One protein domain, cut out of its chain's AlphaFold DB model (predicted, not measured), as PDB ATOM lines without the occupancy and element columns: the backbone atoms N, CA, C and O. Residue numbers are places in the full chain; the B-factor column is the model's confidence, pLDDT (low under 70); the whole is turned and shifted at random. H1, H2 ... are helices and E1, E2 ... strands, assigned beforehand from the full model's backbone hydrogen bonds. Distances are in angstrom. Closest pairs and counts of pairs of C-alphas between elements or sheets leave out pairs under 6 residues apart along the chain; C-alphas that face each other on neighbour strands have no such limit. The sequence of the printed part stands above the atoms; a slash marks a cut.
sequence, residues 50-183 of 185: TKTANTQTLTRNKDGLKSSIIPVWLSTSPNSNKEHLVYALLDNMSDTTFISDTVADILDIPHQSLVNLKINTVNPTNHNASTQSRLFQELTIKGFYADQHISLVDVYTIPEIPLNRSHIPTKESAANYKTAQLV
ATOM      1  N   THR A  50       5.153 -51.605 -27.945       82.62
ATOM      2  CA  THR A  50       4.145 -50.979 -28.813       82.62
ATOM      3  C   THR A  50       2.744 -51.399 -28.381       82.62
ATOM      4  O   THR A  50       2.398 -52.579 -28.432       82.62
ATOM      5  N   LYS A  51       1.914 -50.425 -28.002       83.50
ATOM      6  CA  LYS A  51       0.491 -50.597 -27.673       83.50
ATOM      7  C   LYS A  51      -0.356 -50.030 -28.814       83.50
ATOM      8  O   LYS A  51       0.025 -49.042 -29.436       83.50
ATOM      9  N   THR A  52      -1.502 -50.642 -29.100       79.75
ATOM     10  CA  THR A  52      -2.504 -50.096 -30.034       79.75
ATOM     11  C   THR A  52      -3.789 -49.835 -29.268       79.75
ATOM     12  O   THR A  52      -4.171 -50.672 -28.457       79.75
ATOM     13  N   ALA A  53      -4.439 -48.707 -29.540       73.69
ATOM     14  CA  ALA A  53      -5.704 -48.321 -28.924       73.69
ATOM     15  C   ALA A  53      -6.669 -47.758 -29.973       73.69
ATOM     16  O   ALA A  53      -6.235 -47.108 -30.933       73.69
ATOM     17  N   ASN A  54      -7.967 -47.996 -29.795       74.25
ATOM     18  CA  ASN A  54      -9.001 -47.616 -30.758       74.25
ATOM     19  C   ASN A  54      -9.888 -46.501 -30.180       74.25
ATOM     20  O   ASN A  54     -10.292 -46.578 -29.023       74.25
ATOM     21  N   THR A  55     -10.176 -45.458 -30.969       65.00
ATOM     22  CA  THR A  55     -10.929 -44.268 -30.512       65.00
ATOM     23  C   THR A  55     -11.858 -43.687 -31.580       65.00
ATOM     24  O   THR A  55     -11.641 -43.875 -32.783       65.00
ATOM     25  N   GLN A  56     -12.885 -42.927 -31.174       63.41
ATOM     26  CA  GLN A  56     -13.700 -42.122 -32.097       63.41
ATOM     27  C   GLN A  56     -13.542 -40.616 -31.838       63.41
ATOM     28  O   GLN A  56     -13.471 -40.145 -30.707       63.41
ATOM     29  N   THR A  57     -13.501 -39.826 -32.915       56.94
ATOM     30  CA  THR A  57     -13.481 -38.356 -32.817       56.94
ATOM     31  C   THR A  57     -14.868 -37.804 -32.490       56.94
ATOM     32  O   THR A  57     -15.883 -38.411 -32.843       56.94
ATOM     33  N   LEU A  58     -14.904 -36.627 -31.845       54.81
ATOM     34  CA  LEU A  58     -16.109 -35.903 -31.403       54.81
ATOM     35  C   LEU A  58     -17.024 -35.495 -32.576       54.81
ATOM     36  O   LEU A  58     -17.110 -34.331 -32.968       54.81
ATOM     37  N   THR A  59     -17.731 -36.470 -33.138       49.19
ATOM     38  CA  THR A  59     -18.673 -36.299 -34.243       49.19
ATOM     39  C   THR A  59     -20.087 -36.151 -33.685       49.19
ATOM     40  O   THR A  59     -20.703 -37.115 -33.229       49.19
ATOM     41  N   ARG A  60     -20.625 -34.924 -33.726       46.00
ATOM     42  CA  ARG A  60     -22.050 -34.657 -33.469       46.00
ATOM     43  C   ARG A  60     -22.870 -35.158 -34.663       46.00
ATOM     44  O   ARG A  60     -23.274 -34.383 -35.528       46.00
ATOM     45  N   ASN A  61     -23.065 -36.470 -34.718       44.06
ATOM     46  CA  ASN A  61     -23.910 -37.120 -35.712       44.06
ATOM     47  C   ASN A  61     -25.385 -36.816 -35.408       44.06
ATOM     48  O   ASN A  61     -25.750 -36.569 -34.257       44.06
ATOM     49  N   LYS A  62     -26.243 -36.820 -36.435       44.09
ATOM     50  CA  LYS A  62     -27.674 -36.491 -36.277       44.09
ATOM     51  C   LYS A  62     -28.426 -37.523 -35.428       44.09
ATOM     52  O   LYS A  62     -29.450 -37.191 -34.842       44.09
ATOM     53  N   ASP A  63     -27.872 -38.726 -35.330       50.81
ATOM     54  CA  ASP A  63     -28.493 -39.906 -34.724       50.81
ATOM     55  C   ASP A  63     -28.045 -40.151 -33.268       50.81
ATOM     56  O   ASP A  63     -28.515 -41.087 -32.628       50.81
ATOM     57  N   GLY A  64     -27.151 -39.314 -32.721       53.78
ATOM     58  CA  GLY A  64     -26.782 -39.358 -31.302       53.78
ATOM     59  C   GLY A  64     -25.374 -38.857 -30.964       53.78
ATOM     60  O   GLY A  64     -24.482 -38.773 -31.812       53.78
ATOM     61  N   LEU A  65     -25.171 -38.560 -29.678       55.03
ATOM     62  CA  LEU A  65     -23.846 -38.364 -29.089       55.03
ATOM     63  C   LEU A  65     -23.207 -39.738 -28.849       55.03
ATOM     64  O   LEU A  65     -23.653 -40.470 -27.970       55.03
ATOM     65  N   LYS A  66     -22.157 -40.078 -29.604       63.91
ATOM     66  CA  LYS A  66     -21.338 -41.274 -29.329       63.91
ATOM     67  C   LYS A  66     -20.465 -41.120 -28.080       63.91
ATOM     68  O   LYS A  66     -20.110 -42.105 -27.448       63.91
ATOM     69  N   SER A  67     -20.142 -39.881 -27.723       68.75
ATOM     70  CA  SER A  67     -19.370 -39.563 -26.530       68.75
ATOM     71  C   SER A  67     -19.922 -38.340 -25.803       68.75
ATOM     72  O   SER A  67     -20.512 -37.443 -26.413       68.75
ATOM     73  N   SER A  68     -19.765 -38.329 -24.479       78.31
ATOM     74  CA  SER A  68     -20.257 -37.275 -23.582       78.31
ATOM     75  C   SER A  68     -19.113 -36.649 -22.792       78.31
ATOM     76  O   SER A  68     -18.179 -37.340 -22.396       78.31
ATOM     77  N   ILE A  69     -19.194 -35.341 -22.542       83.19
ATOM     78  CA  ILE A  69     -18.202 -34.616 -21.737       83.19
ATOM     79  C   ILE A  69     -18.731 -34.504 -20.312       83.19
ATOM     80  O   ILE A  69     -19.791 -33.911 -20.107       83.19
ATOM     81  N   ILE A  70     -18.004 -35.064 -19.346       83.56
ATOM     82  CA  ILE A  70     -18.429 -35.125 -17.941       83.56
ATOM     83  C   ILE A  70     -17.323 -34.636 -16.992       83.56
ATOM     84  O   ILE A  70     -16.150 -34.930 -17.228       83.56
ATOM     85  N   PRO A  71     -17.661 -33.898 -15.919       86.50
ATOM     86  CA  PRO A  71     -16.719 -33.604 -14.845       86.50
ATOM     87  C   PRO A  71     -16.494 -34.857 -13.986       86.50
ATOM     88  O   PRO A  71     -17.450 -35.515 -13.566       86.50
ATOM     89  N   VAL A  72     -15.231 -35.170 -13.703       89.50
ATOM     90  CA  VAL A  72     -14.824 -36.256 -12.802       89.50
ATOM     91  C   VAL A  72     -13.692 -35.795 -11.890       89.50
ATOM     92  O   VAL A  72     -12.854 -34.975 -12.271       89.50
ATOM     93  N   TRP A  73     -13.658 -36.348 -10.687       92.00
ATOM     94  CA  TRP A  73     -12.502 -36.290  -9.806       92.00
ATOM     95  C   TRP A  73     -11.530 -37.401 -10.212       92.00
ATOM     96  O   TRP A  73     -11.951 -38.542 -10.399       92.00
ATOM     97  N   LEU A  74     -10.253 -37.062 -10.376       92.75
ATOM     98  CA  LEU A  74      -9.165 -37.987 -10.698       92.75
ATOM     99  C   LEU A  74      -8.154 -38.002  -9.548       92.75
ATOM    100  O   LEU A  74      -7.711 -36.944  -9.095       92.75
ATOM    101  N   SER A  75      -7.784 -39.190  -9.082       91.19
ATOM    102  CA  SER A  75      -6.889 -39.389  -7.943       91.19
ATOM    103  C   SER A  75      -5.948 -40.579  -8.151       91.19
ATOM    104  O   SER A  75      -6.100 -41.381  -9.075       91.19
ATOM    105  N   THR A  76      -4.944 -40.690  -7.284       89.25
ATOM    106  CA  THR A  76      -3.918 -41.744  -7.334       89.25
ATOM    107  C   THR A  76      -4.332 -43.034  -6.622       89.25
ATOM    108  O   THR A  76      -3.666 -44.049  -6.767       89.25
ATOM    109  N   SER A  77      -5.405 -42.993  -5.827       84.94
ATOM    110  CA  SER A  77      -6.028 -44.142  -5.160       84.94
ATOM    111  C   SER A  77      -7.378 -43.724  -4.548       84.94
ATOM    112  O   SER A  77      -7.570 -42.531  -4.281       84.94
ATOM    113  N   PRO A  78      -8.290 -44.662  -4.220       78.12
ATOM    114  CA  PRO A  78      -9.582 -44.341  -3.593       78.12
ATOM    115  C   PRO A  78      -9.497 -43.664  -2.213       78.12
ATOM    116  O   PRO A  78     -10.497 -43.155  -1.724       78.12
ATOM    117  N   ASN A  79      -8.320 -43.666  -1.574       78.12
ATOM    118  CA  ASN A  79      -8.075 -43.047  -0.264       78.12
ATOM    119  C   ASN A  79      -7.118 -41.838  -0.356       78.12
ATOM    120  O   ASN A  79      -6.526 -41.428   0.643       78.12
ATOM    121  N   SER A  80      -6.909 -41.287  -1.556       82.50
ATOM    122  CA  SER A  80      -6.040 -40.127  -1.760       82.50
ATOM    123  C   SER A  80      -6.694 -38.840  -1.253       82.50
ATOM    124  O   SER A  80      -7.709 -38.400  -1.782       82.50
ATOM    125  N   ASN A  81      -6.029 -38.147  -0.324       80.25
ATOM    126  CA  ASN A  81      -6.378 -36.772   0.068       80.25
ATOM    127  C   ASN A  81      -6.093 -35.725  -1.038       80.25
ATOM    128  O   ASN A  81      -6.313 -34.533  -0.826       80.25
ATOM    129  N   LYS A  82      -5.563 -36.142  -2.197       87.50
ATOM    130  CA  LYS A  82      -5.412 -35.321  -3.406       87.50
ATOM    131  C   LYS A  82      -6.332 -35.850  -4.506       87.50
ATOM    132  O   LYS A  82      -6.144 -36.973  -4.980       87.50
ATOM    133  N   GLU A  83      -7.267 -35.013  -4.936       90.50
ATOM    134  CA  GLU A  83      -8.134 -35.241  -6.091       90.50
ATOM    135  C   GLU A  83      -8.097 -34.017  -7.009       90.50
ATOM    136  O   GLU A  83      -8.047 -32.878  -6.542       90.50
ATOM    137  N   HIS A  84      -8.149 -34.244  -8.319       90.56
ATOM    138  CA  HIS A  84      -8.089 -33.197  -9.332       90.56
ATOM    139  C   HIS A  84      -9.369 -33.221 -10.167       90.56
ATOM    140  O   HIS A  84      -9.720 -34.252 -10.742       90.56
ATOM    141  N   LEU A  85     -10.073 -32.089 -10.244       90.56
ATOM    142  CA  LEU A  85     -11.265 -31.957 -11.080       90.56
ATOM    143  C   LEU A  85     -10.859 -31.830 -12.552       90.56
ATOM    144  O   LEU A  85     -10.269 -30.826 -12.956       90.56
ATOM    145  N   VAL A  86     -11.205 -32.831 -13.357       89.75
ATOM    146  CA  VAL A  86     -10.927 -32.879 -14.798       89.75
ATOM    147  C   VAL A  86     -12.212 -33.125 -15.593       89.75
ATOM    148  O   VAL A  86     -13.223 -33.572 -15.056       89.75
ATOM    149  N   TYR A  87     -12.179 -32.828 -16.892       87.62
ATOM    150  CA  TYR A  87     -13.273 -33.149 -17.812       87.62
ATOM    151  C   TYR A  87     -12.888 -34.368 -18.647       87.62
ATOM    152  O   TYR A  87     -11.956 -34.301 -19.448       87.62
ATOM    153  N   ALA A  88     -13.610 -35.470 -18.461       86.19
ATOM    154  CA  ALA A  88     -13.422 -36.696 -19.224       86.19
ATOM    155  C   ALA A  88     -14.297 -36.703 -20.487       86.19
ATOM    156  O   ALA A  88     -15.421 -36.190 -20.488       86.19
ATOM    157  N   LEU A  89     -13.787 -37.330 -21.550       86.38
ATOM    158  CA  LEU A  89     -14.569 -37.722 -22.720       86.38
ATOM    159  C   LEU A  89     -14.990 -39.183 -22.550       86.38
ATOM    160  O   LEU A  89     -14.190 -40.090 -22.765       86.38
ATOM    161  N   LEU A  90     -16.241 -39.410 -22.160       84.12
ATOM    162  CA  LEU A  90     -16.816 -40.748 -22.072       84.12
ATOM    163  C   LEU A  90     -17.230 -41.204 -23.478       84.12
ATOM    164  O   LEU A  90     -18.327 -40.871 -23.922       84.12
ATOM    165  N   ASP A  91     -16.344 -41.909 -24.183       80.31
ATOM    166  CA  ASP A  91     -16.605 -42.590 -25.462       80.31
ATOM    167  C   ASP A  91     -16.885 -44.076 -25.212       80.31
ATOM    168  O   ASP A  91     -16.033 -44.791 -24.689       80.31
ATOM    169  N   ASN A  92     -18.075 -44.552 -25.591       71.75
ATOM    170  CA  ASN A  92     -18.467 -45.951 -25.399       71.75
ATOM    171  C   ASN A  92     -17.887 -46.911 -26.456       71.75
ATOM    172  O   ASN A  92     -18.123 -48.115 -26.374       71.75
ATOM    173  N   MET A  93     -17.150 -46.384 -27.438       74.50
ATOM    174  CA  MET A  93     -16.470 -47.143 -28.487       74.50
ATOM    175  C   MET A  93     -14.935 -47.105 -28.366       74.50
ATOM    176  O   MET A  93     -14.255 -47.622 -29.254       74.50
ATOM    177  N   SER A  94     -14.394 -46.502 -27.301       78.75
ATOM    178  CA  SER A  94     -12.964 -46.543 -26.975       78.75
ATOM    179  C   SER A  94     -12.651 -47.715 -26.039       78.75
ATOM    180  O   SER A  94     -13.376 -47.958 -25.078       78.75
ATOM    181  N   ASP A  95     -11.554 -48.428 -26.300       79.12
ATOM    182  CA  ASP A  95     -11.082 -49.572 -25.494       79.12
ATOM    183  C   ASP A  95     -10.041 -49.194 -24.423       79.12
ATOM    184  O   ASP A  95      -9.631 -50.031 -23.618       79.12
ATOM    185  N   THR A  96      -9.615 -47.931 -24.416       85.00
ATOM    186  CA  THR A  96      -8.434 -47.435 -23.702       85.00
ATOM    187  C   THR A  96      -8.712 -46.058 -23.097       85.00
ATOM    188  O   THR A  96      -9.403 -45.242 -23.707       85.00
ATOM    189  N   THR A  97      -8.155 -45.766 -21.914       89.19
ATOM    190  CA  THR A  97      -8.277 -44.443 -21.270       89.19
ATOM    191  C   THR A  97      -7.043 -43.574 -21.515       89.19
ATOM    192  O   THR A  97      -5.908 -44.051 -21.437       89.19
ATOM    193  N   PHE A  98      -7.266 -42.277 -21.753       90.00
ATOM    194  CA  PHE A  98      -6.213 -41.283 -21.966       90.00
ATOM    195  C   PHE A  98      -6.324 -40.108 -21.001       90.00
ATOM    196  O   PHE A  98      -7.422 -39.647 -20.688       90.00
ATOM    197  N   ILE A  99      -5.169 -39.572 -20.616       90.94
ATOM    198  CA  ILE A  99      -5.024 -38.250 -19.998       90.94
ATOM    199  C   ILE A  99      -4.087 -37.402 -20.866       90.94
ATOM    200  O   ILE A  99      -3.277 -37.945 -21.619       90.94
ATOM    201  N   SER A 100      -4.179 -36.073 -20.793       90.19
ATOM    202  CA  SER A 100      -3.143 -35.242 -21.414       90.19
ATOM    203  C   SER A 100      -1.857 -35.295 -20.589       90.19
ATOM    204  O   SER A 100      -1.911 -35.488 -19.372       90.19
ATOM    205  N   ASP A 101      -0.704 -35.064 -21.220       88.62
ATOM    206  CA  ASP A 101       0.564 -34.940 -20.490       88.62
ATOM    207  C   ASP A 101       0.481 -33.875 -19.377       88.62
ATOM    208  O   ASP A 101       0.917 -34.132 -18.262       88.62
ATOM    209  N   THR A 102      -0.224 -32.757 -19.603       89.25
ATOM    210  CA  THR A 102      -0.487 -31.739 -18.567       89.25
ATOM    211  C   THR A 102      -1.234 -32.284 -17.343       89.25
ATOM    212  O   THR A 102      -0.974 -31.846 -16.227       89.25
ATOM    213  N   VAL A 103      -2.170 -33.226 -17.517       89.81
ATOM    214  CA  VAL A 103      -2.884 -33.852 -16.387       89.81
ATOM    215  C   VAL A 103      -1.970 -34.828 -15.646       89.81
ATOM    216  O   VAL A 103      -1.993 -34.853 -14.419       89.81
ATOM    217  N   ALA A 104      -1.124 -35.575 -16.361       90.50
ATOM    218  CA  ALA A 104      -0.107 -36.425 -15.742       90.50
ATOM    219  C   ALA A 104       0.919 -35.612 -14.928       90.50
ATOM    220  O   ALA A 104       1.285 -36.017 -13.828       90.50
ATOM    221  N   ASP A 105       1.327 -34.445 -15.432       90.69
ATOM    222  CA  ASP A 105       2.256 -33.539 -14.745       90.69
ATOM    223  C   ASP A 105       1.614 -32.890 -13.503       90.69
ATOM    224  O   ASP A 105       2.277 -32.700 -12.489       90.69
ATOM    225  N   ILE A 106       0.308 -32.600 -13.548       89.12
ATOM    226  CA  ILE A 106      -0.471 -32.077 -12.410       89.12
ATOM    227  C   ILE A 106      -0.657 -33.119 -11.292       89.12
ATOM    228  O   ILE A 106      -0.775 -32.737 -10.126       89.12
ATOM    229  N   LEU A 107      -0.697 -34.413 -11.628       87.00
ATOM    230  CA  LEU A 107      -0.812 -35.502 -10.649       87.00
ATOM    231  C   LEU A 107       0.491 -35.761  -9.873       87.00
ATOM    232  O   LEU A 107       0.420 -36.306  -8.774       87.00
ATOM    233  N   ASP A 108       1.648 -35.369 -10.426       85.75
ATOM    234  CA  ASP A 108       2.983 -35.510  -9.815       85.75
ATOM    235  C   ASP A 108       3.273 -36.940  -9.303       85.75
ATOM    236  O   ASP A 108       3.609 -37.173  -8.139       85.75
ATOM    237  N   ILE A 109       3.083 -37.927 -10.187       84.38
ATOM    238  CA  ILE A 109       3.307 -39.356  -9.911       84.38
ATOM    239  C   ILE A 109       4.309 -40.000 -10.881       84.38
ATOM    240  O   ILE A 109       4.393 -39.604 -12.049       84.38
ATOM    241  N   PRO A 110       5.048 -41.038 -10.442       85.50
ATOM    242  CA  PRO A 110       5.857 -41.852 -11.342       85.50
ATOM    243  C   PRO A 110       4.974 -42.578 -12.366       85.50
ATOM    244  O   PRO A 110       3.895 -43.073 -12.046       85.50
ATOM    245  N   HIS A 111       5.460 -42.669 -13.604       87.50
ATOM    246  CA  HIS A 111       4.862 -43.508 -14.639       87.50
ATOM    247  C   HIS A 111       5.439 -44.926 -14.565       87.50
ATOM    248  O   HIS A 111       6.612 -45.114 -14.246       87.50
ATOM    249  N   GLN A 112       4.624 -45.925 -14.895       90.94
ATOM    250  CA  GLN A 112       4.986 -47.338 -14.806       90.94
ATOM    251  C   GLN A 112       5.971 -47.760 -15.906       90.94
ATOM    252  O   GLN A 112       6.839 -48.600 -15.680       90.94
ATOM    253  N   SER A 113       5.824 -47.197 -17.111       91.94
ATOM    254  CA  SER A 113       6.763 -47.353 -18.233       91.94
ATOM    255  C   SER A 113       6.511 -46.305 -19.328       91.94
ATOM    256  O   SER A 113       5.527 -45.561 -19.280       91.94
ATOM    257  N   LEU A 114       7.407 -46.250 -20.317       91.94
ATOM    258  CA  LEU A 114       7.194 -45.561 -21.591       91.94
ATOM    259  C   LEU A 114       6.834 -46.586 -22.675       91.94
ATOM    260  O   LEU A 114       7.456 -47.647 -22.764       91.94
ATOM    261  N   VAL A 115       5.855 -46.253 -23.515       90.62
ATOM    262  CA  VAL A 115       5.385 -47.098 -24.624       90.62
ATOM    263  C   VAL A 115       5.306 -46.308 -25.929       90.62
ATOM    264  O   VAL A 115       5.129 -45.090 -25.921       90.62
ATOM    265  N   ASN A 116       5.365 -47.017 -27.057       88.06
ATOM    266  CA  ASN A 116       4.937 -46.495 -28.351       88.06
ATOM    267  C   ASN A 116       3.434 -46.752 -28.505       88.06
ATOM    268  O   ASN A 116       3.006 -47.880 -28.752       88.06
ATOM    269  N   LEU A 117       2.622 -45.714 -28.331       85.12
ATOM    270  CA  LEU A 117       1.175 -45.768 -28.480       85.12
ATOM    271  C   LEU A 117       0.788 -45.479 -29.935       85.12
ATOM    272  O   LEU A 117       0.936 -44.355 -30.417       85.12
ATOM    273  N   LYS A 118       0.233 -46.484 -30.612       84.19
ATOM    274  CA  LYS A 118      -0.418 -46.349 -31.914       84.19
ATOM    275  C   LYS A 118      -1.918 -46.104 -31.729       84.19
ATOM    276  O   LYS A 118      -2.636 -46.999 -31.284       84.19
ATOM    277  N   ILE A 119      -2.406 -44.932 -32.129       76.81
ATOM    278  CA  ILE A 119      -3.839 -44.604 -32.057       76.81
ATOM    279  C   ILE A 119      -4.512 -44.893 -33.405       76.81
ATOM    280  O   ILE A 119      -4.158 -44.312 -34.435       76.81
ATOM    281  N   ASN A 120      -5.508 -45.781 -33.390       70.94
ATOM    282  CA  ASN A 120      -6.409 -46.044 -34.507       70.94
ATOM    283  C   ASN A 120      -7.708 -45.239 -34.315       70.94
ATOM    284  O   ASN A 120      -8.575 -45.618 -33.525       70.94
ATOM    285  N   THR A 121      -7.874 -44.149 -35.060       62.84
ATOM    286  CA  THR A 121      -9.115 -43.358 -35.044       62.84
ATOM    287  C   THR A 121     -10.119 -43.906 -36.058       62.84
ATOM    288  O   THR A 121      -9.799 -44.027 -37.240       62.84
ATOM    289  N   VAL A 122     -11.367 -44.155 -35.648       57.00
ATOM    290  CA  VAL A 122     -12.457 -44.591 -36.548       57.00
ATOM    291  C   VAL A 122     -13.053 -43.396 -37.321       57.00
ATOM    292  O   VAL A 122     -14.231 -43.065 -37.199       57.00
ATOM    293  N   ASN A 123     -12.212 -42.691 -38.088       47.47
ATOM    294  CA  ASN A 123     -12.597 -41.617 -39.013       47.47
ATOM    295  C   ASN A 123     -11.476 -41.459 -40.076       47.47
ATOM    296  O   ASN A 123     -10.310 -41.380 -39.690       47.47
ATOM    297  N   PRO A 124     -11.756 -41.451 -41.396       43.78
ATOM    298  CA  PRO A 124     -10.819 -41.981 -42.399       43.78
ATOM    299  C   PRO A 124      -9.701 -41.027 -42.861       43.78
ATOM    300  O   PRO A 124      -9.012 -41.328 -43.832       43.78
ATOM    301  N   THR A 125      -9.518 -39.871 -42.219       50.09
ATOM    302  CA  THR A 125      -8.615 -38.800 -42.689       50.09
ATOM    303  C   THR A 125      -7.309 -38.652 -41.909       50.09
ATOM    304  O   THR A 125      -6.488 -37.830 -42.303       50.09
ATOM    305  N   ASN A 126      -7.077 -39.421 -40.835       44.78
ATOM    306  CA  ASN A 126      -5.822 -39.353 -40.076       44.78
ATOM    307  C   ASN A 126      -5.157 -40.721 -39.890       44.78
ATOM    308  O   ASN A 126      -5.809 -41.737 -39.666       44.78
ATOM    309  N   HIS A 127      -3.833 -40.731 -40.029       48.56
ATOM    310  CA  HIS A 127      -3.065 -41.915 -40.397       48.56
ATOM    311  C   HIS A 127      -2.155 -42.398 -39.260       48.56
ATOM    312  O   HIS A 127      -1.127 -41.779 -39.002       48.56
ATOM    313  N   ASN A 128      -2.497 -43.546 -38.655       54.56
ATOM    314  CA  ASN A 128      -1.606 -44.407 -37.853       54.56
ATOM    315  C   ASN A 128      -0.589 -43.653 -36.960       54.56
ATOM    316  O   ASN A 128       0.611 -43.926 -37.031       54.56
ATOM    317  N   ALA A 129      -1.042 -42.694 -36.149       63.62
ATOM    318  CA  ALA A 129      -0.140 -41.887 -35.333       63.62
ATOM    319  C   ALA A 129       0.499 -42.747 -34.231       63.62
ATOM    320  O   ALA A 129      -0.205 -43.261 -33.360       63.62
ATOM    321  N   SER A 130       1.825 -42.900 -34.284       73.25
ATOM    322  CA  SER A 130       2.633 -43.510 -33.226       73.25
ATOM    323  C   SER A 130       3.253 -42.397 -32.388       73.25
ATOM    324  O   SER A 130       4.152 -41.707 -32.866       73.25
ATOM    325  N   THR A 131       2.781 -42.217 -31.158       82.38
ATOM    326  CA  THR A 131       3.376 -41.295 -30.179       82.38
ATOM    327  C   THR A 131       4.121 -42.079 -29.107       82.38
ATOM    328  O   THR A 131       3.713 -43.182 -28.746       82.38
ATOM    329  N   GLN A 132       5.181 -41.501 -28.546       88.50
ATOM    330  CA  GLN A 132       5.626 -41.934 -27.224       88.50
ATOM    331  C   GLN A 132       4.543 -41.545 -26.204       88.50
ATOM    332  O   GLN A 132       3.943 -40.476 -26.316       88.50
ATOM    333  N   SER A 133       4.286 -42.414 -25.233       91.31
ATOM    334  CA  SER A 133       3.288 -42.235 -24.175       91.31
ATOM    335  C   SER A 133       3.871 -42.710 -22.852       91.31
ATOM    336  O   SER A 133       4.545 -43.742 -22.803       91.31
ATOM    337  N   ARG A 134       3.551 -42.013 -21.760       93.88
ATOM    338  CA  ARG A 134       3.671 -42.573 -20.406       93.88
ATOM    339  C   ARG A 134       2.528 -43.564 -20.182       93.88
ATOM    340  O   ARG A 134       1.428 -43.331 -20.678       93.88
ATOM    341  N   LEU A 135       2.783 -44.659 -19.471       93.50
ATOM    342  CA  LEU A 135       1.754 -45.561 -18.944       93.50
ATOM    343  C   LEU A 135       1.616 -45.329 -17.437       93.50
ATOM    344  O   LEU A 135       2.606 -45.397 -16.712       93.50
ATOM    345  N   PHE A 136       0.390 -45.121 -16.976       91.56
ATOM    346  CA  PHE A 136      -0.006 -45.116 -15.572       91.56
ATOM    347  C   PHE A 136      -1.020 -46.235 -15.322       91.56
ATOM    348  O   PHE A 136      -1.780 -46.605 -16.217       91.56
ATOM    349  N   GLN A 137      -1.028 -46.766 -14.103       89.12
ATOM    350  CA  GLN A 137      -1.960 -47.795 -13.638       89.12
ATOM    351  C   GLN A 137      -2.485 -47.388 -12.251       89.12
ATOM    352  O   GLN A 137      -1.973 -46.435 -11.664       89.12
ATOM    353  N   GLU A 138      -3.535 -48.049 -11.756       84.94
ATOM    354  CA  GLU A 138      -4.164 -47.819 -10.433       84.94
ATOM    355  C   GLU A 138      -4.797 -46.425 -10.195       84.94
ATOM    356  O   GLU A 138      -5.482 -46.213  -9.189       84.94
ATOM    357  N   LEU A 139      -4.676 -45.500 -11.157       91.19
ATOM    358  CA  LEU A 139      -5.416 -44.235 -11.180       91.19
ATOM    359  C   LEU A 139      -6.911 -44.476 -10.965       91.19
ATOM    360  O   LEU A 139      -7.506 -45.380 -11.545       91.19
ATOM    361  N   THR A 140      -7.531 -43.646 -10.139       91.38
ATOM    362  CA  THR A 140      -8.923 -43.810  -9.725       91.38
ATOM    363  C   THR A 140      -9.732 -42.588 -10.140       91.38
ATOM    364  O   THR A 140      -9.297 -41.455  -9.940       91.38
ATOM    365  N   ILE A 141     -10.915 -42.809 -10.714       91.62
ATOM    366  CA  ILE A 141     -11.880 -41.748 -11.020       91.62
ATOM    367  C   ILE A 141     -13.142 -41.871 -10.175       91.62
ATOM    368  O   ILE A 141     -13.542 -42.963  -9.773       91.62
ATOM    369  N   LYS A 142     -13.788 -40.732  -9.945       90.56
ATOM    370  CA  LYS A 142     -15.041 -40.600  -9.205       90.56
ATOM    371  C   LYS A 142     -15.933 -39.566  -9.898       90.56
ATOM    372  O   LYS A 142     -15.455 -38.524 -10.348       90.56
ATOM    373  N   GLY A 143     -17.229 -39.849 -10.026       85.56
ATOM    374  CA  GLY A 143     -18.182 -38.917 -10.641       85.56
ATOM    375  C   GLY A 143     -18.342 -37.640  -9.809       85.56
ATOM    376  O   GLY A 143     -18.286 -37.697  -8.587       85.56
ATOM    377  N   PHE A 144     -18.562 -36.479 -10.436       85.75
ATOM    378  CA  PHE A 144     -18.592 -35.198  -9.706       85.75
ATOM    379  C   PHE A 144     -19.615 -35.131  -8.550       85.75
ATOM    380  O   PHE A 144     -19.343 -34.468  -7.552       85.75
ATOM    381  N   TYR A 145     -20.744 -35.843  -8.669       80.94
ATOM    382  CA  TYR A 145     -21.806 -35.947  -7.654       80.94
ATOM    383  C   TYR A 145     -21.940 -37.354  -7.032       80.94
ATOM    384  O   TYR A 145     -22.991 -37.678  -6.486       80.94
ATOM    385  N   ALA A 146     -20.934 -38.224  -7.159       79.81
ATOM    386  CA  ALA A 146     -21.015 -39.613  -6.699       79.81
ATOM    387  C   ALA A 146     -19.802 -39.984  -5.844       79.81
ATOM    388  O   ALA A 146     -18.683 -39.676  -6.224       79.81
ATOM    389  N   ASP A 147     -20.002 -40.731  -4.757       82.25
ATOM    390  CA  ASP A 147     -18.901 -41.245  -3.920       82.25
ATOM    391  C   ASP A 147     -18.314 -42.580  -4.426       82.25
ATOM    392  O   ASP A 147     -17.365 -43.126  -3.854       82.25
ATOM    393  N   GLN A 148     -18.863 -43.127  -5.517       86.56
ATOM    394  CA  GLN A 148     -18.361 -44.354  -6.129       86.56
ATOM    395  C   GLN A 148     -17.056 -44.093  -6.888       86.56
ATOM    396  O   GLN A 148     -17.007 -43.309  -7.839       86.56
ATOM    397  N   HIS A 149     -16.018 -44.818  -6.482       87.69
ATOM    398  CA  HIS A 149     -14.700 -44.815  -7.097       87.69
ATOM    399  C   HIS A 149     -14.573 -45.966  -8.106       87.69
ATOM    400  O   HIS A 149     -15.036 -47.078  -7.847       87.69
ATOM    401  N   ILE A 150     -13.925 -45.705  -9.242       89.12
ATOM    402  CA  ILE A 150     -13.650 -46.672 -10.309       89.12
ATOM    403  C   ILE A 150     -12.153 -46.614 -10.622       89.12
ATOM    404  O   ILE A 150     -11.639 -45.565 -11.013       89.12
ATOM    405  N   SER A 151     -11.449 -47.733 -10.460       90.12
ATOM    406  CA  SER A 151     -10.033 -47.842 -10.828       90.12
ATOM    407  C   SER A 151      -9.869 -48.048 -12.335       90.12
ATOM    408  O   SER A 151     -10.541 -48.882 -12.943       90.12
ATOM    409  N   LEU A 152      -8.954 -47.291 -12.928       89.50
ATOM    410  CA  LEU A 152      -8.532 -47.385 -14.319       89.50
ATOM    411  C   LEU A 152      -7.355 -48.367 -14.422       89.50
ATOM    412  O   LEU A 152      -6.426 -48.314 -13.617       89.50
ATOM    413  N   VAL A 153      -7.402 -49.268 -15.406       86.19
ATOM    414  CA  VAL A 153      -6.421 -50.362 -15.541       86.19
ATOM    415  C   VAL A 153      -5.123 -49.870 -16.185       86.19
ATOM    416  O   VAL A 153      -4.105 -49.772 -15.510       86.19
ATOM    417  N   ASP A 154      -5.179 -49.516 -17.471       90.56
ATOM    418  CA  ASP A 154      -4.094 -48.866 -18.209       90.56
ATOM    419  C   ASP A 154      -4.555 -47.450 -18.600       90.56
ATOM    420  O   ASP A 154      -5.603 -47.284 -19.233       90.56
ATOM    421  N   VAL A 155      -3.758 -46.434 -18.265       91.69
ATOM    422  CA  VAL A 155      -3.985 -45.033 -18.646       91.69
ATOM    423  C   VAL A 155      -2.759 -44.498 -19.373       91.69
ATOM    424  O   VAL A 155      -1.648 -44.523 -18.843       91.69
ATOM    425  N   TYR A 156      -2.960 -43.990 -20.585       92.88
ATOM    426  CA  TYR A 156      -1.885 -43.530 -21.465       92.88
ATOM    427  C   TYR A 156      -1.874 -42.001 -21.586       92.88
ATOM    428  O   TYR A 156      -2.937 -41.374 -21.563       92.88
ATOM    429  N   THR A 157      -0.696 -41.386 -21.739       91.75
ATOM    430  CA  THR A 157      -0.615 -39.954 -22.066       91.75
ATOM    431  C   THR A 157      -0.667 -39.690 -23.561       91.75
ATOM    432  O   THR A 157      -0.105 -40.424 -24.375       91.75
ATOM    433  N   ILE A 158      -1.329 -38.591 -23.914       87.88
ATOM    434  CA  ILE A 158      -1.230 -37.961 -25.230       87.88
ATOM    435  C   ILE A 158      -0.915 -36.464 -25.056       87.88
ATOM    436  O   ILE A 158      -1.333 -35.885 -24.048       87.88
ATOM    437  N   PRO A 159      -0.240 -35.803 -26.018       82.75
ATOM    438  CA  PRO A 159       0.181 -34.407 -25.846       82.75
ATOM    439  C   PRO A 159      -0.985 -33.444 -25.580       82.75
ATOM    440  O   PRO A 159      -0.913 -32.592 -24.697       82.75
ATOM    441  N   GLU A 160      -2.096 -33.619 -26.298       75.44
ATOM    442  CA  GLU A 160      -3.353 -32.903 -26.079       75.44
ATOM    443  C   GLU A 160      -4.539 -33.827 -26.397       75.44
ATOM    444  O   GLU A 160      -4.490 -34.613 -27.345       75.44
ATOM    445  N   ILE A 161      -5.624 -33.725 -25.620       74.94
ATOM    446  CA  ILE A 161      -6.909 -34.349 -25.960       74.94
ATOM    447  C   ILE A 161      -7.615 -33.419 -26.963       74.94
ATOM    448  O   ILE A 161      -7.930 -32.290 -26.580       74.94
ATOM    449  N   PRO A 162      -7.903 -33.845 -28.212       65.56
ATOM    450  CA  PRO A 162      -8.452 -32.977 -29.257       65.56
ATOM    451  C   PRO A 162      -9.932 -32.629 -29.005       65.56
ATOM    452  O   PRO A 162     -10.853 -33.187 -29.606       65.56
ATOM    453  N   LEU A 163     -10.152 -31.679 -28.097       66.19
ATOM    454  CA  LEU A 163     -11.450 -31.210 -27.626       66.19
ATOM    455  C   LEU A 163     -11.608 -29.708 -27.891       66.19
ATOM    456  O   LEU A 163     -10.964 -28.875 -27.257       66.19
ATOM    457  N   ASN A 164     -12.552 -29.345 -28.763       66.06
ATOM    458  CA  ASN A 164     -12.995 -27.957 -28.846       66.06
ATOM    459  C   ASN A 164     -13.718 -27.567 -27.547       66.06
ATOM    460  O   ASN A 164     -14.777 -28.112 -27.231       66.06
ATOM    461  N   ARG A 165     -13.174 -26.594 -26.808       65.69
ATOM    462  CA  ARG A 165     -13.733 -26.138 -25.526       65.69
ATOM    463  C   ARG A 165     -15.152 -25.570 -25.645       65.69
ATOM    464  O   ARG A 165     -15.879 -25.621 -24.661       65.69
ATOM    465  N   SER A 166     -15.594 -25.122 -26.828       63.56
ATOM    466  CA  SER A 166     -16.995 -24.717 -27.048       63.56
ATOM    467  C   SER A 166     -17.998 -25.880 -27.015       63.56
ATOM    468  O   SER A 166     -19.202 -25.648 -26.926       63.56
ATOM    469  N   HIS A 167     -17.528 -27.130 -27.084       65.44
ATOM    470  CA  HIS A 167     -18.365 -28.323 -26.944       65.44
ATOM    471  C   HIS A 167     -18.525 -28.773 -25.483       65.44
ATOM    472  O   HIS A 167     -19.384 -29.614 -25.215       65.44
ATOM    473  N   ILE A 168     -17.742 -28.224 -24.542       68.19
ATOM    474  CA  ILE A 168     -17.907 -28.483 -23.105       68.19
ATOM    475  C   ILE A 168     -19.263 -27.903 -22.668       68.19
ATOM    476  O   ILE A 168     -19.507 -26.715 -22.900       68.19
ATOM    477  N   PRO A 169     -20.164 -28.697 -22.054       61.88
ATOM    478  CA  PRO A 169     -21.443 -28.186 -21.580       61.88
ATOM    479  C   PRO A 169     -21.258 -27.064 -20.550       61.88
ATOM    480  O   PRO A 169     -20.677 -27.262 -19.485       61.88
ATOM    481  N   THR A 170     -21.784 -25.881 -20.858       63.03
ATOM    482  CA  THR A 170     -21.967 -24.794 -19.888       63.03
ATOM    483  C   THR A 170     -23.247 -25.058 -19.097       63.03
ATOM    484  O   THR A 170     -24.070 -25.863 -19.522       63.03
ATOM    485  N   LYS A 171     -23.497 -24.355 -17.984       59.19
ATOM    486  CA  LYS A 171     -24.769 -24.490 -17.238       59.19
ATOM    487  C   LYS A 171     -26.011 -24.283 -18.130       59.19
ATOM    488  O   LYS A 171     -27.030 -24.935 -17.932       59.19
ATOM    489  N   GLU A 172     -25.900 -23.402 -19.121       57.81
ATOM    490  CA  GLU A 172     -26.950 -23.086 -20.092       57.81
ATOM    491  C   GLU A 172     -27.122 -24.182 -21.157       57.81
ATOM    492  O   GLU A 172     -28.241 -24.631 -21.406       57.81
ATOM    493  N   SER A 173     -26.035 -24.680 -21.762       54.53
ATOM    494  CA  SER A 173     -26.158 -25.761 -22.749       54.53
ATOM    495  C   SER A 173     -26.461 -27.113 -22.096       54.53
ATOM    496  O   SER A 173     -27.235 -27.880 -22.660       54.53
ATOM    497  N   ALA A 174     -25.972 -27.366 -20.874       55.78
ATOM    498  CA  ALA A 174     -26.307 -28.524 -20.037       55.78
ATOM    499  C   ALA A 174     -27.825 -28.700 -19.870       55.78
ATOM    500  O   ALA A 174     -28.335 -29.798 -20.085       55.78
ATOM    501  N   ALA A 175     -28.556 -27.617 -19.583       55.00
ATOM    502  CA  ALA A 175     -30.011 -27.634 -19.416       55.00
ATOM    503  C   ALA A 175     -30.785 -28.113 -20.664       55.00
ATOM    504  O   ALA A 175     -31.933 -28.539 -20.549       55.00
ATOM    505  N   ASN A 176     -30.158 -28.076 -21.846       51.19
ATOM    506  CA  ASN A 176     -30.746 -28.507 -23.114       51.19
ATOM    507  C   ASN A 176     -30.436 -29.978 -23.476       51.19
ATOM    508  O   ASN A 176     -31.013 -30.505 -24.430       51.19
ATOM    509  N   TYR A 177     -29.569 -30.677 -22.731       52.25
ATOM    510  CA  TYR A 177     -29.338 -32.116 -22.917       52.25
ATOM    511  C   TYR A 177     -30.271 -32.925 -22.006       52.25
ATOM    512  O   TYR A 177     -30.106 -32.919 -20.787       52.25
ATOM    513  N   LYS A 178     -31.193 -33.710 -22.586       47.78
ATOM    514  CA  LYS A 178     -32.086 -34.616 -21.825       47.78
ATOM    515  C   LYS A 178     -31.337 -35.527 -20.838       47.78
ATOM    516  O   LYS A 178     -31.853 -35.806 -19.764       47.78
ATOM    517  N   THR A 179     -30.123 -35.959 -21.180       42.47
ATOM    518  CA  THR A 179     -29.288 -36.827 -20.334       42.47
ATOM    519  C   THR A 179     -28.756 -36.120 -19.082       42.47
ATOM    520  O   THR A 179     -28.558 -36.767 -18.060       42.47
ATOM    521  N   ALA A 180     -28.539 -34.800 -19.125       38.97
ATOM    522  CA  ALA A 180     -27.930 -34.058 -18.019       38.97
ATOM    523  C   ALA A 180     -28.872 -33.879 -16.815       38.97
ATOM    524  O   ALA A 180     -28.400 -33.689 -15.697       38.97
ATOM    525  N   GLN A 181     -30.191 -33.985 -17.014       37.53
ATOM    526  CA  GLN A 181     -31.162 -33.948 -15.914       37.53
ATOM    527  C   GLN A 181     -31.034 -35.157 -14.973       37.53
ATOM    528  O   GLN A 181     -31.321 -35.015 -13.791       37.53
ATOM    529  N   LEU A 182     -30.550 -36.305 -15.465       35.94
ATOM    530  CA  LEU A 182     -30.413 -37.548 -14.690       35.94
ATOM    531  C   LEU A 182     -29.119 -37.626 -13.850       35.94
ATOM    532  O   LEU A 182     -28.865 -38.630 -13.198       35.94
ATOM    533  N   VAL A 183     -28.268 -36.596 -13.918       38.72
ATOM    534  CA  VAL A 183     -26.987 -36.504 -13.184       38.72
ATOM    535  C   VAL A 183     -27.072 -35.460 -12.055       38.72
ATOM    536  O   VAL A 183     -26.120 -35.265 -11.309       38.72
TER     537      VAL A 183
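AT A GLANCE: This is residues 50 to 183 of the 185 residues of an uncharacterized protein of Bugula neritina (UniProt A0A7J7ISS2). Two strongly twisted sheets, E1 E5 E6 E9 E4 and E3 E2 E7 E8, make a flat body, with E3 near E4; the short helix H1 packs on E9 of the first sheet and grazes the second. After E9 a long link leads away to two short helices, H2 and H3, off both sheets, and residues 170 to 176 stick out. The printed part has 134 residues, with three named helices and nine named strands in the order E1 E2 E3 E4 H1 E5 E6 E7 E8 E9 H2 H3; the class is mixed. The first sheet is mixed, the second antiparallel. The whole is compact, with a radius of gyration of the C-alphas of 15.5 A, and spans 43 by 42 by 21 A.

HOW THE PARTS SIT: E1, residues 50 to 55, is the parallel neighbour of E5, residues 113 to 121, with N 51 and O 116 within hydrogen-bond range at 2.9 A. E5 and E6, residues 129 to 136, form a hairpin, with N 117 and O 131 at 2.8 A. E6 bends by 60 degrees at residue 132 and is antiparallel to E9, residues 155 to 158, with N 136 and O 155 at 2.8 A. E9 is parallel to E4, residues 97 to 100, with N 99 and O 156 at 3.0 A. H1, residues 101 to 107, is on this sheet over E9, at a height over the sheet of 9.0 A, only just not over E4 with 2 C-alphas there; it stands up from the sheet at 45 degrees. The closest C-alphas of H1 and E9 are those of Asp 101 and Thr 157, 5.4 A apart. E4, H1 and E5 make a split strand-helix-strand unit, two strands running the same way with E6 and E9 between them, and its crossover is right-handed. In the other sheet E2, residues 67 to 75, and E3, residues 83 to 91, form a hairpin, with N 84 and O 74 at 2.8 A. E2 is antiparallel to E7, residues 140 to 143, with N 73 and O 142 at 2.8 A, and E7 forms a hairpin with E8, residues 149 to 151, with N 150 and O 141 at 2.8 A. H2, residues 171 to 174, and H3, residues 178 to 183, are close but not clearly touching, the closest C-alphas being those of Ala 174 and Ala 180, 6.1 A apart. H3 is not on the E3 E2 E7 E8 sheet, but only just, with 4 pairs of C-alphas within 10 A. Every O i to N i+4 pair of H1 is within hydrogen-bond range; H3 has 0 of 2, with 2 of 3 O i to N i+3 pairs, and H2 is too short for an O i to N i+4 pair.

IN THESE COORDINATES: E1 begins at C-alpha 50, (4.145, -50.979, -28.813), and measures 16.6 A. E2 and E3 each measure 22.4 A, E5 23.5 A and E6 20.0 A; E4 and E7 each measure 10.5 A, E9 and H1 each 10.0 A, E8 6.7 A and H2 5.1 A, and H3, 10.2 A long, ends at C-alpha 183, (-26.987, -36.504, -13.184).

THE WHOLE: The two C-alphas farthest apart are those of Asn 81 and Pro 124, 43.0 A. The printed part has no cut, and its long links are E1 to E2 and E9 to H2. The mean pLDDT of the printed part is 75.6; residues 55 to 67, 121 to 129 and 162 to 183 are under 70.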